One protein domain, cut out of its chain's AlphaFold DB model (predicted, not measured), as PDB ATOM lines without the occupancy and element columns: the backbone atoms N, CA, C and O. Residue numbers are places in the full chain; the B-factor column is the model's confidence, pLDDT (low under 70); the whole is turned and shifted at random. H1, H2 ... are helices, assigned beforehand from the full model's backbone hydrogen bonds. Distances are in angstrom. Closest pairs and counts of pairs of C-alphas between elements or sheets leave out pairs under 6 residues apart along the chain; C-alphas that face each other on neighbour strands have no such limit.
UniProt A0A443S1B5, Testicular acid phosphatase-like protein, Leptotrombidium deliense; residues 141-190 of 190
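This is residues 141 to 190 of the 190 residues of the protein "Testicular acid phosphatase-like protein" of Leptotrombidium deliense (UniProt A0A443S1B5). Three short helices make a flat, open U: H1 and H3 are the two arms, running opposite ways, and H2 stands across the end where H1 finishes and H3 starts. The contacts between the helices are few; residues 164 to 170, of which 164 belongs to H2, stick out where the chain turns from H2 toward H3, and residues 182 to 190, of which 182 belongs to H3, stick out at the other end of H3 and add to the length. The printed part has 50 residues with three named helices, in the order H1, H2, H3, and no named strand; the class is all helix. The whole is loose, with a radius of gyration of the C-alphas of 12.7 A, and spans 40 by 25 by 10 A.

Start with H1, residues 143 to 153, and go on over a tight link of 2 residues to H2, residues 156 to 164. These two are close but not clearly touching: look at their closest C-alphas, those of Leu 153 and Val 159, 6.7 A apart. Their lines stand at a steep tilt of 65 degrees, and they run the same way. A short link of 8 residues then takes you to H3, residues 173 to 182. H2 and H3 are close but not clearly touching, with the closest C-alphas, those of Leu 162 and Val 173, 7.5 A apart, and they stand about perpendicular, at 86 degrees. H1 and H3 only just touch, with 3 pairs of C-alphas within 8 A. Their closest C-alphas are those of Leu 153 and Val 173, 6.7 A apart, and they run opposite ways at a steep tilt of 40 degrees. In H1, H2 and H3 you will find every backbone O i to N i+4 pair within hydrogen-bond range.

Find C-alpha 143 at (200.292, 261.846, 170.873); from there H1 runs 15.4 A to C-alpha 153 at (212.502, 267.399, 178.464). H2 begins at C-alpha 156, at (219.999, 270.889, 176.829), and measures 12.3 A to C-alpha 164. H3 runs 14.1 A from C-alpha 173 to C-alpha 182, at (201.009, 258.322, 186.188).

The two C-alphas farthest apart are those of Pro 156 and Leu 190, at 40.5 A. Leave out the stretches that stand free, residues 164 to 170 and 182 to 190, and the body has 34 residues spanning 27 by 17 by 8 A. The printed part has no cut and no long link between its helices, and it ends at Leu 190, the chain's last residue. In the B-factor column the mean pLDDT of the printed part is 72.6, and residues 169 to 190 are under 70; the mean is 89 for H1, 90 for H2 and 62 for H3.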
ATOM      1  N   THR A 141     196.355 261.861 176.697       77.19
ATOM      2  CA  THR A 141     196.505 260.805 175.680       77.19
ATOM      3  C   THR A 141     196.773 261.351 174.274       77.19
ATOM      4  O   THR A 141     196.771 260.592 173.309       77.19
ATOM      5  N   CYS A 142     196.964 262.663 174.123       83.19
ATOM      6  CA  CYS A 142     197.296 263.278 172.843       83.19
ATOM      7  C   CYS A 142     198.748 262.956 172.452       83.19
ATOM      8  O   CYS A 142     199.678 263.404 173.124       83.19
ATOM      9  N   SER A 143     198.951 262.232 171.345       87.88
ATOM     10  CA  SER A 143     200.292 261.846 170.873       87.88
ATOM     11  C   SER A 143     201.210 263.050 170.667       87.88
ATOM     12  O   SER A 143     202.343 263.027 171.132       87.88
ATOM     13  N   ALA A 144     200.698 264.139 170.082       90.19
ATOM     14  CA  ALA A 144     201.473 265.364 169.880       90.19
ATOM     15  C   ALA A 144     201.935 265.990 171.208       90.19
ATOM     16  O   ALA A 144     203.057 266.474 171.305       90.19
ATOM     17  N   PHE A 145     201.103 265.942 172.257       85.81
ATOM     18  CA  PHE A 145     201.498 266.411 173.589       85.81
ATOM     19  C   PHE A 145     202.595 265.528 174.196       85.81
ATOM     20  O   PHE A 145     203.547 266.042 174.781       85.81
ATOM     21  N   ILE A 146     202.480 264.203 174.054       83.12
ATOM     22  CA  ILE A 146     203.469 263.248 174.572       83.12
ATOM     23  C   ILE A 146     204.815 263.426 173.856       83.12
ATOM     24  O   ILE A 146     205.854 263.483 174.514       83.12
ATOM     25  N   GLU A 147     204.802 263.525 172.527       89.81
ATOM     26  CA  GLU A 147     205.998 263.751 171.709       89.81
ATOM     27  C   GLU A 147     206.659 265.085 172.054       89.81
ATOM     28  O   GLU A 147     207.857 265.114 172.332       89.81
ATOM     29  N   GLU A 148     205.881 266.164 172.150       91.06
ATOM     30  CA  GLU A 148     206.417 267.475 172.517       91.06
ATOM     31  C   GLU A 148     206.974 267.487 173.944       91.06
ATOM     32  O   GLU A 148     208.041 268.044 174.188       91.06
ATOM     33  N   THR A 149     206.326 266.803 174.889       86.56
ATOM     34  CA  THR A 149     206.848 266.673 176.259       86.56
ATOM     35  C   THR A 149     208.213 265.981 176.261       86.56
ATOM     36  O   THR A 149     209.127 266.424 176.960       86.56
ATOM     37  N   LYS A 150     208.392 264.927 175.451       87.56
ATOM     38  CA  LYS A 150     209.693 264.262 175.282       87.56
ATOM     39  C   LYS A 150     210.725 265.190 174.647       87.56
ATOM     40  O   LYS A 150     211.860 265.229 175.116       87.56
ATOM     41  N   THR A 151     210.346 265.940 173.615       93.00
ATOM     42  CA  THR A 151     211.223 266.924 172.968       93.00
ATOM     43  C   THR A 151     211.695 267.972 173.972       93.00
ATOM     44  O   THR A 151     212.900 268.152 174.148       93.00
ATOM     45  N   VAL A 152     210.764 268.597 174.701       92.31
ATOM     46  CA  VAL A 152     211.052 269.637 175.697       92.31
ATOM     47  C   VAL A 152     211.961 269.105 176.801       92.31
ATOM     48  O   VAL A 152     212.956 269.745 177.129       92.31
ATOM     49  N   LEU A 153     211.680 267.934 177.373       87.56
ATOM     50  CA  LEU A 153     212.502 267.399 178.464       87.56
ATOM     51  C   LEU A 153     213.931 267.032 178.039       87.56
ATOM     52  O   LEU A 153     214.830 267.058 178.879       87.56
ATOM     53  N   ASN A 154     214.151 266.750 176.752       90.75
ATOM     54  CA  ASN A 154     215.474 266.482 176.184       90.75
ATOM     55  C   ASN A 154     216.234 267.745 175.744       90.75
ATOM     56  O   ASN A 154     217.378 267.634 175.297       90.75
ATOM     57  N   LEU A 155     215.655 268.943 175.888       94.56
ATOM     58  CA  LEU A 155     216.376 270.189 175.621       94.56
ATOM     59  C   LEU A 155     217.605 270.320 176.547       94.56
ATOM     60  O   LEU A 155     217.512 269.973 177.734       94.56
ATOM     61  N   PRO A 156     218.754 270.834 176.057       95.75
ATOM     62  CA  PRO A 156     219.999 270.889 176.829       95.75
ATOM     63  C   PRO A 156     219.856 271.557 178.204       95.75
ATOM     64  O   PRO A 156     220.437 271.099 179.190       95.75
ATOM     65  N   GLU A 157     219.066 272.623 178.294       94.88
ATOM     66  CA  GLU A 157     218.772 273.349 179.527       94.88
ATOM     67  C   GLU A 157     217.970 272.519 180.534       94.88
ATOM     68  O   GLU A 157     218.261 272.572 181.732       94.88
ATOM     69  N   ASN A 158     217.026 271.704 180.063       90.75
ATOM     70  CA  ASN A 158     216.176 270.870 180.908       90.75
ATOM     71  C   ASN A 158     216.940 269.646 181.403       90.75
ATOM     72  O   ASN A 158     216.907 269.346 182.596       90.75
ATOM     73  N   VAL A 159     217.738 269.018 180.537       88.69
ATOM     74  CA  VAL A 159     218.667 267.953 180.937       88.69
ATOM     75  C   VAL A 159     219.672 268.477 181.968       88.69
ATOM     76  O   VAL A 159     219.912 267.836 182.993       88.69
ATOM     77  N   LYS A 160     220.230 269.677 181.756       92.12
ATOM     78  CA  LYS A 160     221.125 270.325 182.725       92.12
ATOM     79  C   LYS A 160     220.421 270.605 184.056       92.12
ATOM     80  O   LYS A 160     221.011 270.366 185.111       92.12
ATOM     81  N   TRP A 161     219.181 271.096 184.021       89.25
ATOM     82  CA  TRP A 161     218.378 271.348 185.218       89.25
ATOM     83  C   TRP A 161     218.089 270.055 185.987       89.25
ATOM     84  O   TRP A 161     218.325 270.005 187.191       89.25
ATOM     85  N   LEU A 162     217.676 268.986 185.302       85.69
ATOM     86  CA  LEU A 162     217.410 267.683 185.918       85.69
ATOM     87  C   LEU A 162     218.672 267.098 186.557       85.69
ATOM     88  O   LEU A 162     218.651 266.692 187.718       85.69
ATOM     89  N   ASN A 163     219.803 267.146 185.848       86.44
ATOM     90  CA  ASN A 163     221.083 266.671 186.372       86.44
ATOM     91  C   ASN A 163     221.523 267.432 187.630       86.44
ATOM     92  O   ASN A 163     222.067 266.820 188.547       86.44
ATOM     93  N   LYS A 164     221.240 268.740 187.718       90.00
ATOM     94  CA  LYS A 164     221.536 269.549 188.912       90.00
ATOM     95  C   LYS A 164     220.831 269.021 190.167       90.00
ATOM     96  O   LYS A 164     221.395 269.124 191.253       90.00
ATOM     97  N   TYR A 165     219.630 268.460 190.035       86.62
ATOM     98  CA  TYR A 165     218.822 267.996 191.170       86.62
ATOM     99  C   TYR A 165     218.727 266.470 191.282       86.62
ATOM    100  O   TYR A 165     217.943 265.970 192.084       86.62
ATOM    101  N   LYS A 166     219.558 265.718 190.552       81.56
ATOM    102  CA  LYS A 166     219.583 264.246 190.587       81.56
ATOM    103  C   LYS A 166     219.855 263.657 191.984       81.56
ATOM    104  O   LYS A 166     219.501 262.520 192.258       81.56
ATOM    105  N   GLY A 167     220.472 264.427 192.885       78.44
ATOM    106  CA  GLY A 167     220.647 264.036 194.293       78.44
ATOM    107  C   GLY A 167     219.387 264.178 195.161       78.44
ATOM    108  O   GLY A 167     219.363 263.659 196.268       78.44
ATOM    109  N   ILE A 168     218.363 264.889 194.675       76.69
ATOM    110  CA  ILE A 168     217.072 265.119 195.350       76.69
ATOM    111  C   ILE A 168     215.970 264.281 194.692       76.69
ATOM    112  O   ILE A 168     215.106 263.737 195.373       76.69
ATOM    113  N   TYR A 169     216.006 264.167 193.364       66.75
ATOM    114  CA  TYR A 169     215.084 263.351 192.585       66.75
ATOM    115  C   TYR A 169     215.810 262.095 192.108       66.75
ATOM    116  O   TYR A 169     216.738 262.183 191.312       66.75
ATOM    117  N   HIS A 170     215.358 260.917 192.539       59.31
ATOM    118  CA  HIS A 170     215.896 259.631 192.068       59.31
ATOM    119  C   HIS A 170     215.470 259.270 190.632       59.31
ATOM    120  O   HIS A 170     215.712 258.155 190.182       59.31
ATOM    121  N   ASN A 171     214.867 260.219 189.913       62.84
ATOM    122  CA  ASN A 171     214.187 260.008 188.645       62.84
ATOM    123  C   ASN A 171     215.027 260.571 187.488       62.84
ATOM    124  O   ASN A 171     215.455 261.727 187.521       62.84
ATOM    125  N   ASN A 172     215.258 259.763 186.454       65.75
ATOM    126  CA  ASN A 172     215.775 260.224 185.164       65.75
ATOM    127  C   ASN A 172     214.663 260.936 184.346       65.75
ATOM    128  O   ASN A 172     213.523 261.047 184.794       65.75
ATOM    129  N   VAL A 173     214.987 261.457 183.153       66.56
ATOM    130  CA  VAL A 173     214.008 262.128 182.262       66.56
ATOM    131  C   VAL A 173     212.780 261.245 181.999       66.56
ATOM    132  O   VAL A 173     211.648 261.727 182.046       66.56
ATOM    133  N   GLU A 174     213.001 259.950 181.780       65.75
ATOM    134  CA  GLU A 174     211.955 258.961 181.523       65.75
ATOM    135  C   GLU A 174     211.079 258.739 182.764       65.75
ATOM    136  O   GLU A 174     209.859 258.681 182.657       65.75
ATOM    137  N   ASP A 175     211.668 258.715 183.958       67.06
ATOM    138  CA  ASP A 175     210.944 258.591 185.225       67.06
ATOM    139  C   ASP A 175     210.108 259.846 185.527       67.06
ATOM    140  O   ASP A 175     209.041 259.753 186.131       67.06
ATOM    141  N   VAL A 176     210.555 261.031 185.094       66.56
ATOM    142  CA  VAL A 176     209.767 262.273 185.179       66.56
ATOM    143  C   VAL A 176     208.587 262.234 184.206       66.56
ATOM    144  O   VAL A 176     207.475 262.581 184.605       66.56
ATOM    145  N   LEU A 177     208.793 261.765 182.970       63.56
ATOM    146  CA  LEU A 177     207.718 261.517 181.997       63.56
ATOM    147  C   LEU A 177     206.693 260.521 182.539       63.56
ATOM    148  O   LEU A 177     205.493 260.792 182.521       63.56
ATOM    149  N   GLN A 178     207.165 259.392 183.067       60.97
ATOM    150  CA  GLN A 178     206.315 258.349 183.630       60.97
ATOM    151  C   GLN A 178     205.576 258.841 184.868       60.97
ATOM    152  O   GLN A 178     204.372 258.623 184.965       60.97
ATOM    153  N   ALA A 179     206.244 259.562 185.773       62.34
ATOM    154  CA  ALA A 179     205.600 260.167 186.928       62.34
ATOM    155  C   ALA A 179     204.558 261.209 186.517       62.34
ATOM    156  O   ALA A 179     203.532 261.295 187.169       62.34
ATOM    157  N   TRP A 180     204.750 261.970 185.439       58.62
ATOM    158  CA  TRP A 180     203.734 262.908 184.950       58.62
ATOM    159  C   TRP A 180     202.522 262.204 184.338       58.62
ATOM    160  O   TRP A 180     201.385 262.574 184.633       58.62
ATOM    161  N   ILE A 181     202.757 261.163 183.538       55.25
ATOM    162  CA  ILE A 181     201.699 260.340 182.941       55.25
ATOM    163  C   ILE A 181     200.914 259.587 184.035       55.25
ATOM    164  O   ILE A 181     199.689 259.519 183.963       55.25
ATOM    165  N   HIS A 182     201.594 259.092 185.079       49.41
ATOM    166  CA  HIS A 182     201.009 258.322 186.188       49.41
ATOM    167  C   HIS A 182     200.548 259.165 187.398       49.41
ATOM    168  O   HIS A 182     199.771 258.670 188.209       49.41
ATOM    169  N   CYS A 183     200.985 260.423 187.554       46.34
ATOM    170  CA  CYS A 183     200.468 261.354 188.577       46.34
ATOM    171  C   CYS A 183     199.135 261.990 188.175       46.34
ATOM    172  O   CYS A 183     198.536 262.713 188.977       46.34
ATOM    173  N   LEU A 184     198.636 261.721 186.966       46.03
ATOM    174  CA  LEU A 184     197.202 261.790 186.763       46.03
ATOM    175  C   LEU A 184     196.582 260.690 187.618       46.03
ATOM    176  O   LEU A 184     196.875 259.520 187.377       46.03
ATOM    177  N   PRO A 185     195.746 261.023 188.613       42.03
ATOM    178  CA  PRO A 185     195.097 259.994 189.398       42.03
ATOM    179  C   PRO A 185     194.404 259.028 188.439       42.03
ATOM    180  O   PRO A 185     193.700 259.447 187.517       42.03
ATOM    181  N   SER A 186     194.672 257.744 188.638       36.72
ATOM    182  CA  SER A 186     194.084 256.610 187.943       36.72
ATOM    183  C   SER A 186     192.572 256.565 188.192       36.72
ATOM    184  O   SER A 186     192.073 255.697 188.895       36.72
ATOM    185  N   TRP A 187     191.820 257.501 187.614       38.66
ATOM    186  CA  TRP A 187     190.353 257.470 187.542       38.66
ATOM    187  C   TRP A 187     189.868 256.585 186.380       38.66
ATOM    188  O   TRP A 187     188.739 256.709 185.911       38.66
ATOM    189  N   THR A 188     190.734 255.709 185.865       32.00
ATOM    190  CA  THR A 188     190.435 254.765 184.782       32.00
ATOM    191  C   THR A 188     190.096 253.356 185.261       32.00
ATOM    192  O   THR A 188     189.825 252.510 184.415       32.00
ATOM    193  N   ILE A 189     190.038 253.098 186.570       28.34
ATOM    194  CA  ILE A 189     189.534 251.826 187.108       28.34
ATOM    195  C   ILE A 189     188.497 252.117 188.194       28.34
ATOM    196  O   ILE A 189     188.808 252.070 189.377       28.34
ATOM    197  N   LEU A 190     187.298 252.498 187.749       30.11
ATOM    198  CA  LEU A 190     185.975 252.067 188.217       30.11
ATOM    199  C   LEU A 190     184.979 252.364 187.084       30.11
ATOM    200  O   LEU A 190     185.081 253.460 186.477       30.11
TER     201      LEU A 190